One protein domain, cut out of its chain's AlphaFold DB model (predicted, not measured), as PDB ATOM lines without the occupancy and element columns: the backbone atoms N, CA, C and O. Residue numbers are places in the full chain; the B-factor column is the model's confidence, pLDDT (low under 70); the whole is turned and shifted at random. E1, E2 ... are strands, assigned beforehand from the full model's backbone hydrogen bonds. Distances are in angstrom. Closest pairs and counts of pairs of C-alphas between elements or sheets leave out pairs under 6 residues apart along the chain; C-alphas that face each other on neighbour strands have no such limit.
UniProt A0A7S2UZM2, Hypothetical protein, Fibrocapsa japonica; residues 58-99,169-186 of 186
ATOM      1  N   THR A  58      19.959  34.830 -19.007       87.62
ATOM      2  CA  THR A  58      21.091  34.013 -18.587       87.62
ATOM      3  C   THR A  58      21.702  33.488 -19.869       87.62
ATOM      4  O   THR A  58      21.145  32.626 -20.528       87.62
ATOM      5  N   PHE A  59      22.816  34.076 -20.286       91.44
ATOM      6  CA  PHE A  59      23.497  33.674 -21.510       91.44
ATOM      7  C   PHE A  59      24.462  32.527 -21.211       91.44
ATOM      8  O   PHE A  59      25.232  32.596 -20.253       91.44
ATOM      9  N   VAL A  60      24.421  31.481 -22.033       93.88
ATOM     10  CA  VAL A  60      25.374  30.367 -21.993       93.88
ATOM     11  C   VAL A  60      26.178  30.341 -23.278       93.88
ATOM     12  O   VAL A  60      25.626  30.477 -24.368       93.88
ATOM     13  N   GLU A  61      27.486  30.169 -23.152       95.75
ATOM     14  CA  GLU A  61      28.358  29.936 -24.297       95.75
ATOM     15  C   GLU A  61      28.087  28.546 -24.883       95.75
ATOM     16  O   GLU A  61      28.056  27.551 -24.156       95.75
ATOM     17  N   VAL A  62      27.870  28.477 -26.199       96.50
ATOM     18  CA  VAL A  62      27.492  27.229 -26.887       96.50
ATOM     19  C   VAL A  62      28.472  26.789 -27.974       96.50
ATOM     20  O   VAL A  62      28.466  25.615 -28.351       96.50
ATOM     21  N   ALA A  63      29.265  27.717 -28.514       95.81
ATOM     22  CA  ALA A  63      30.266  27.478 -29.554       95.81
ATOM     23  C   ALA A  63      31.146  28.726 -29.736       95.81
ATOM     24  O   ALA A  63      30.681  29.840 -29.501       95.81
ATOM     25  N   SER A  64      32.362  28.562 -30.256       96.38
ATOM     26  CA  SER A  64      33.092  29.656 -30.912       96.38
ATOM     27  C   SER A  64      32.492  29.977 -32.292       96.38
ATOM     28  O   SER A  64      31.931  29.102 -32.961       96.38
ATOM     29  N   VAL A  65      32.630  31.227 -32.748       95.31
ATOM     30  CA  VAL A  65      32.200  31.660 -34.092       95.31
ATOM     31  C   VAL A  65      32.851  30.846 -35.215       95.31
ATOM     32  O   VAL A  65      32.224  30.630 -36.252       95.31
ATOM     33  N   ASP A  66      34.065  30.337 -34.995       94.69
ATOM     34  CA  ASP A  66      34.813  29.557 -35.986       94.69
ATOM     35  C   ASP A  66      34.341  28.096 -36.074       94.69
ATOM     36  O   ASP A  66      34.602  27.405 -37.059       94.69
ATOM     37  N   GLU A  67      33.614  27.603 -35.065       95.56
ATOM     38  CA  GLU A  67      33.091  26.231 -35.059       95.56
ATOM     39  C   GLU A  67      31.898  26.035 -35.997       95.56
ATOM     40  O   GLU A  67      31.574  24.900 -36.358       95.56
ATOM     41  N   VAL A  68      31.209  27.119 -36.356       96.06
ATOM     42  CA  VAL A  68      30.046  27.094 -37.246       96.06
ATOM     43  C   VAL A  68      30.292  28.090 -38.367       96.06
ATOM     44  O   VAL A  68      29.961  29.268 -38.255       96.06
ATOM     45  N   ALA A  69      30.879  27.604 -39.459       96.56
ATOM     46  CA  ALA A  69      31.169  28.418 -40.632       96.56
ATOM     47  C   ALA A  69      29.894  29.018 -41.258       96.56
ATOM     48  O   ALA A  69      28.778  28.539 -41.056       96.56
ATOM     49  N   ALA A  70      30.048  30.068 -42.064       95.88
ATOM     50  CA  ALA A  70      28.917  30.672 -42.763       95.88
ATOM     51  C   ALA A  70      28.205  29.654 -43.677       95.88
ATOM     52  O   ALA A  70      28.838  28.981 -44.487       95.88
ATOM     53  N   GLY A  71      26.880  29.562 -43.554       94.88
ATOM     54  CA  GLY A  71      26.030  28.586 -44.246       94.88
ATOM     55  C   GLY A  71      25.885  27.243 -43.517       94.88
ATOM     56  O   GLY A  71      25.030  26.436 -43.890       94.88
ATOM     57  N   GLU A  72      26.676  27.004 -42.470       96.69
ATOM     58  CA  GLU A  72      26.614  25.797 -41.649       96.69
ATOM     59  C   GLU A  72      25.647  25.952 -40.469       96.69
ATOM     60  O   GLU A  72      25.154  27.032 -40.123       96.69
ATOM     61  N   ARG A  73      25.371  24.816 -39.827       97.25
ATOM     62  CA  ARG A  73      24.588  24.763 -38.594       97.25
ATOM     63  C   ARG A  73      25.037  23.627 -37.691       97.25
ATOM     64  O   ARG A  73      25.416  22.551 -38.155       97.25
ATOM     65  N   LYS A  74      24.899  23.830 -36.386       97.12
ATOM     66  CA  LYS A  74      25.285  22.879 -35.341       97.12
ATOM     67  C   LYS A  74      24.142  22.701 -34.350       97.12
ATOM     68  O   LYS A  74      23.391  23.631 -34.096       97.12
ATOM     69  N   VAL A  75      23.991  21.495 -33.802       97.94
ATOM     70  CA  VAL A  75      23.084  21.290 -32.664       97.94
ATOM     71  C   VAL A  75      23.886  21.446 -31.385       97.94
ATOM     72  O   VAL A  75      24.895  20.761 -31.222       97.94
ATOM     73  N   VAL A  76      23.417  22.323 -30.507       96.94
ATOM     74  CA  VAL A  76      24.025  22.649 -29.217       96.94
ATOM     75  C   VAL A  76      23.027  22.409 -28.084       96.94
ATOM     76  O   VAL A  76      21.819  22.279 -28.310       96.94
ATOM     77  N   ASP A  77      23.554  22.305 -26.870       94.75
ATOM     78  CA  ASP A  77      22.785  22.141 -25.642       94.75
ATOM     79  C   ASP A  77      22.577  23.496 -24.963       94.75
ATOM     80  O   ASP A  77      23.537  24.213 -24.697       94.75
ATOM     81  N   VAL A  78      21.317  23.843 -24.693       92.31
ATOM     82  CA  VAL A  78      20.906  25.108 -24.063       92.31
ATOM     83  C   VAL A  78      19.940  24.753 -22.933       92.31
ATOM     84  O   VAL A  78      18.753  24.494 -23.151       92.31
ATOM     85  N   GLY A  79      20.473  24.630 -21.716       88.75
ATOM     86  CA  GLY A  79      19.734  24.078 -20.577       88.75
ATOM     87  C   GLY A  79      19.316  22.625 -20.836       88.75
ATOM     88  O   GLY A  79      20.153  21.770 -21.106       88.75
ATOM     89  N   SER A  80      18.013  22.335 -20.768       89.62
ATOM     90  CA  SER A  80      17.449  21.015 -21.101       89.62
ATOM     91  C   SER A  80      17.056  20.856 -22.576       89.62
ATOM     92  O   SER A  80      16.512  19.816 -22.959       89.62
ATOM     93  N   ASN A  81      17.265  21.884 -23.401       93.19
ATOM     94  CA  ASN A  81      16.813  21.922 -24.787       93.19
ATOM     95  C   ASN A  81      17.966  21.678 -25.766       93.19
ATOM     96  O   ASN A  81      19.088  22.143 -25.574       93.19
ATOM     97  N   LYS A  82      17.657  20.984 -26.867       96.62
ATOM     98  CA  LYS A  82      18.532  20.915 -28.044       96.62
ATOM     99  C   LYS A  82      18.177  22.066 -28.974       96.62
ATOM    100  O   LYS A  82      17.017  22.189 -29.368       96.62
ATOM    101  N   VAL A  83      19.168  22.849 -29.373       97.44
ATOM    102  CA  VAL A  83      18.996  24.048 -30.200       97.44
ATOM    103  C   VAL A  83      19.817  23.905 -31.473       97.44
ATOM    104  O   VAL A  83      20.948  23.431 -31.435       97.44
ATOM    105  N   VAL A  84      19.240  24.273 -32.614       98.19
ATOM    106  CA  VAL A  84      19.957  24.412 -33.883       98.19
ATOM    107  C   VAL A  84      20.520  25.827 -33.935       98.19
ATOM    108  O   VAL A  84      19.767  26.789 -34.063       98.19
ATOM    109  N   LEU A  85      21.841  25.934 -33.828       98.31
ATOM    110  CA  LEU A  85      22.594  27.154 -34.069       98.31
ATOM    111  C   LEU A  85      22.915  27.241 -35.563       98.31
ATOM    112  O   LEU A  85      23.581  26.357 -36.104       98.31
ATOM    113  N   VAL A  86      22.426  28.280 -36.226       98.44
ATOM    114  CA  VAL A  86      22.592  28.532 -37.660       98.44
ATOM    115  C   VAL A  86      23.481  29.751 -37.840       98.44
ATOM    116  O   VAL A  86      23.205  30.790 -37.248       98.44
ATOM    117  N   ASN A  87      24.500  29.646 -38.691       98.12
ATOM    118  CA  ASN A  87      25.247  30.803 -39.169       98.12
ATOM    119  C   ASN A  87      24.795  31.118 -40.602       98.12
ATOM    120  O   ASN A  87      25.183  30.433 -41.548       98.12
ATOM    121  N   ASN A  88      23.973  32.151 -40.781       97.75
ATOM    122  CA  ASN A  88      23.602  32.651 -42.103       97.75
ATOM    123  C   ASN A  88      24.442  33.889 -42.431       97.75
ATOM    124  O   ASN A  88      24.190  34.972 -41.907       97.75
ATOM    125  N   LYS A  89      25.433  33.732 -43.318       95.69
ATOM    126  CA  LYS A  89      26.281  34.832 -43.822       95.69
ATOM    127  C   LYS A  89      26.967  35.657 -42.712       95.69
ATOM    128  O   LYS A  89      27.158  36.858 -42.869       95.69
ATOM    129  N   GLY A  90      27.343  35.018 -41.603       95.50
ATOM    130  CA  GLY A  90      27.973  35.657 -40.441       95.50
ATOM    131  C   GLY A  90      26.995  36.062 -39.334       95.50
ATOM    132  O   GLY A  90      27.431  36.324 -38.215       95.50
ATOM    133  N   SER A  91      25.688  36.067 -39.607       96.88
ATOM    134  CA  SER A  91      24.650  36.299 -38.601       96.88
ATOM    135  C   SER A  91      24.233  34.981 -37.957       96.88
ATOM    136  O   SER A  91      23.873  34.026 -38.650       96.88
ATOM    137  N   PHE A  92      24.270  34.930 -36.627       98.06
ATOM    138  CA  PHE A  92      23.927  33.733 -35.866       98.06
ATOM    139  C   PHE A  92      22.481  33.764 -35.382       98.06
ATOM    140  O   PHE A  92      22.013  34.764 -34.842       98.06
ATOM    141  N   TYR A  93      21.808  32.627 -35.524       98.19
ATOM    142  CA  TYR A  93      20.434  32.415 -35.089       98.19
ATOM    143  C   TYR A  93      20.331  31.109 -34.313       98.19
ATOM    144  O   TYR A  93      20.984  30.124 -34.662       98.19
ATOM    145  N   ALA A  94      19.482  31.076 -33.293       97.75
ATOM    146  CA  ALA A  94      19.265  29.895 -32.474       97.75
ATOM    147  C   ALA A  94      17.771  29.566 -32.416       97.75
ATOM    148  O   ALA A  94      16.953  30.387 -32.012       97.75
ATOM    149  N   VAL A  95      17.416  28.344 -32.807       97.75
ATOM    150  CA  VAL A  95      16.030  27.853 -32.817       97.75
ATOM    151  C   VAL A  95      15.957  26.474 -32.177       97.75
ATOM    152  O   VAL A  95      16.881  25.669 -32.304       97.75
ATOM    153  N   ASN A  96      14.869  26.161 -31.480       97.25
ATOM    154  CA  ASN A  96      14.676  24.841 -30.894       97.25
ATOM    155  C   ASN A  96      14.756  23.760 -31.981       97.25
ATOM    156  O   ASN A  96      14.184  23.884 -33.061       97.25
ATOM    157  N   ASN A  97      15.463  22.669 -31.699       97.75
ATOM    158  CA  ASN A  97      15.606  21.572 -32.649       97.75
ATOM    159  C   ASN A  97      14.312  20.760 -32.823       97.75
ATOM    160  O   ASN A  97      14.274  19.858 -33.652       97.75
ATOM    161  N   LYS A  98      13.254  21.041 -32.064       96.50
ATOM    162  CA  LYS A  98      11.944  20.412 -32.229       96.50
ATOM    163  C   LYS A  98      11.049  21.289 -33.096       96.50
ATOM    164  O   LYS A  98      10.709  22.404 -32.719       96.50
ATOM    165  N   CYS A  99      10.623  20.752 -34.235       95.56
ATOM    166  CA  CYS A  99       9.596  21.359 -35.070       95.56
ATOM    167  C   CYS A  99       8.308  21.537 -34.249       95.56
ATOM    168  O   CYS A  99       7.830  20.537 -33.706       95.56
ATOM    169  N   VAL A 169      12.551  30.481 -30.635       96.69
ATOM    170  CA  VAL A 169      13.848  31.090 -30.939       96.69
ATOM    171  C   VAL A 169      14.515  31.548 -29.651       96.69
ATOM    172  O   VAL A 169      13.843  31.917 -28.689       96.69
ATOM    173  N   TYR A 170      15.840  31.502 -29.632       95.75
ATOM    174  CA  TYR A 170      16.644  31.918 -28.494       95.75
ATOM    175  C   TYR A 170      17.497  33.117 -28.910       95.75
ATOM    176  O   TYR A 170      18.194  33.035 -29.925       95.75
ATOM    177  N   PRO A 171      17.474  34.225 -28.155       95.62
ATOM    178  CA  PRO A 171      18.356  35.353 -28.405       95.62
ATOM    179  C   PRO A 171      19.825  34.928 -28.420       95.62
ATOM    180  O   PRO A 171      20.284  34.214 -27.525       95.62
ATOM    181  N   VAL A 172      20.556  35.395 -29.432       95.81
ATOM    182  CA  VAL A 172      21.984  35.121 -29.614       95.81
ATOM    183  C   VAL A 172      22.782  36.405 -29.437       95.81
ATOM    184  O   VAL A 172      22.397  37.464 -29.936       95.81
ATOM    185  N   LYS A 173      23.916  36.306 -28.749       95.31
ATOM    186  CA  LYS A 173      24.917  37.364 -28.620       95.31
ATOM    187  C   LYS A 173      26.287  36.807 -28.986       95.31
ATOM    188  O   LYS A 173      26.548  35.629 -28.775       95.31
ATOM    189  N   ILE A 174      27.158  37.654 -29.521       96.00
ATOM    190  CA  ILE A 174      28.565  37.319 -29.742       96.00
ATOM    191  C   ILE A 174      29.403  38.205 -28.822       96.00
ATOM    192  O   ILE A 174      29.250  39.428 -28.850       96.00
ATOM    193  N   GLU A 175      30.268  37.600 -28.016       95.69
ATOM    194  CA  GLU A 175      31.240  38.291 -27.159       95.69
ATOM    195  C   GLU A 175      32.586  37.585 -27.282       95.69
ATOM    196  O   GLU A 175      32.639  36.363 -27.214       95.69
ATOM    197  N   ASP A 176      33.663  38.342 -27.513       93.88
ATOM    198  CA  ASP A 176      35.042  37.831 -27.572       93.88
ATOM    199  C   ASP A 176      35.271  36.621 -28.509       93.88
ATOM    200  O   ASP A 176      36.179  35.821 -28.306       93.88
ATOM    201  N   GLY A 177      34.467  36.493 -29.573       93.06
ATOM    202  CA  GLY A 177      34.533  35.363 -30.514       93.06
ATOM    203  C   GLY A 177      33.738  34.125 -30.080       93.06
ATOM    204  O   GLY A 177      33.694  33.136 -30.813       93.06
ATOM    205  N   SER A 178      33.051  34.186 -28.944       95.69
ATOM    206  CA  SER A 178      32.132  33.158 -28.468       95.69
ATOM    207  C   SER A 178      30.689  33.510 -28.814       95.69
ATOM    208  O   SER A 178      30.268  34.666 -28.757       95.69
ATOM    209  N   VAL A 179      29.914  32.493 -29.175       96.62
ATOM    210  CA  VAL A 179      28.476  32.581 -29.426       96.62
ATOM    211  C   VAL A 179      27.745  32.191 -28.148       96.62
ATOM    212  O   VAL A 179      27.870  31.064 -27.660       96.62
ATOM    213  N   LEU A 180      26.959  33.125 -27.621       96.31
ATOM    214  CA  LEU A 180      26.159  32.954 -26.421       96.31
ATOM    215  C   LEU A 180      24.671  32.918 -26.763       96.31
ATOM    216  O   LEU A 180      24.188  33.721 -27.559       96.31
ATOM    217  N   VAL A 181      23.936  32.013 -26.123       95.69
ATOM    218  CA  VAL A 181      22.491  31.834 -26.304       95.69
ATOM    219  C   VAL A 181      21.790  32.018 -24.964       95.69
ATOM    220  O   VAL A 181      22.251  31.495 -23.950       95.69
ATOM    221  N   ASP A 182      20.687  32.762 -24.938       92.69
ATOM    222  CA  ASP A 182      19.898  32.936 -23.717       92.69
ATOM    223  C   ASP A 182      19.116  31.663 -23.343       92.69
ATOM    224  O   ASP A 182      18.367  31.123 -24.155       92.69
ATOM    225  N   VAL A 183      19.245  31.205 -22.094       85.06
ATOM    226  CA  VAL A 183      18.476  30.079 -21.522       85.06
ATOM    227  C   VAL A 183      17.170  30.515 -20.848       85.06
ATOM    228  O   VAL A 183      16.352  29.652 -20.532       85.06
ATOM    229  N   SER A 184      16.937  31.817 -20.634       72.38
ATOM    230  CA  SER A 184      15.749  32.309 -19.913       72.38
ATOM    231  C   SER A 184      14.454  32.298 -20.737       72.38
ATOM    232  O   SER A 184      13.369  32.439 -20.179       72.38
ATOM    233  N   SER A 185      14.558  32.082 -22.050       58.72
ATOM    234  CA  SER A 185      13.440  32.109 -23.004       58.72
ATOM    235  C   SER A 185      12.530  30.861 -22.967       58.72
ATOM    236  O   SER A 185      11.886  30.550 -23.968       58.72
ATOM    237  N   ASN A 186      12.501  30.111 -21.858       49.44
ATOM    238  CA  ASN A 186      11.811  28.816 -21.753       49.44
ATOM    239  C   ASN A 186      10.575  28.844 -20.850       49.44
ATOM    240  O   ASN A 186      10.699  29.296 -19.691       49.44
TER     241      ASN A 186
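Overview. This is residues 58 to 99 and 169 to 186 of the 186 residues of the protein "Hypothetical protein" of Fibrocapsa japonica (UniProt A0A7S2UZM2). This is a small sandwich: two three-stranded sheets lie face to face, with the strands of one crossed at 45 degrees to those of the other. The sheet E2 - E3 - E4 makes one layer and the sheet E1 - E6 - E5 the other, and the chain passes from one to the other between E1 and E2. The printed part has 60 residues, with no named helix and six strands, E1 to E6 in order along the chain; both sheets are antiparallel and the class is all strand. The whole is compact, with a radius of gyration of the C-alphas of 10.3 A, and flat, spanning 26 by 26 by 14 A.

Along the chain. Start at the longest strand, E3, residues 81 to 88: find C-alpha 81 at (16.813, 21.922, -24.787) and go 21.5 A to C-alpha 88 at (23.602, 32.651, -42.103). Before it comes E2, residues 73 to 78, 15.0 A long, and after it E4, residues 91 to 96, 17.0 A. In the other sheet, look for E6 at residues 178 to 182, 13.1 A, ending at C-alpha 182 at (19.898, 32.936, -23.717). E1, residues 59 to 64, measures 14.0 A, and E5, residues 172 to 175, measures 10.1 A.

Arrangement. E2, E3 and E4 form a meander, each strand the antiparallel neighbour of the one before. In the hairpin E2 and E3, N 76 and O 83 are 2.9 A apart, within hydrogen-bond range; in the hairpin E3 and E4, look at N 86 and O 93, 2.8 A. This sheet is only just strongly twisted, its C-alphas lying up to 4.5 A off its best plane. In the other sheet E6 is the inner strand: N 179 and O 63 of E1 are 2.8 A apart, and N 180 and O 173 of E5, its hairpin partner, are also 2.8 A apart. Between the sheets, the closest C-alphas of E1 and E2 are those of Val 62 and Val 76, 6.2 A, and those of E4 and E5 are Tyr 93 and Val 172, 6.3 A. E1 and E4 are apart, as are E2 and E5. Outside the named strands, residues 169 to 170 pair antiparallel with residues 94 to 95 of E4.

Size, cuts and confidence. The two C-alphas farthest apart are those of Cys 99 and Asp 176, 31.2 A. Residues 100 to 168 are cut out, and C-alphas 99 and 169 are 11.4 A apart across the cut. Of the links that are printed whole, E1 to E2 is short and the other three are tight. The mean pLDDT of the printed part is 93.7; look to residues 185 to 186, where the chain ends, for values under 70.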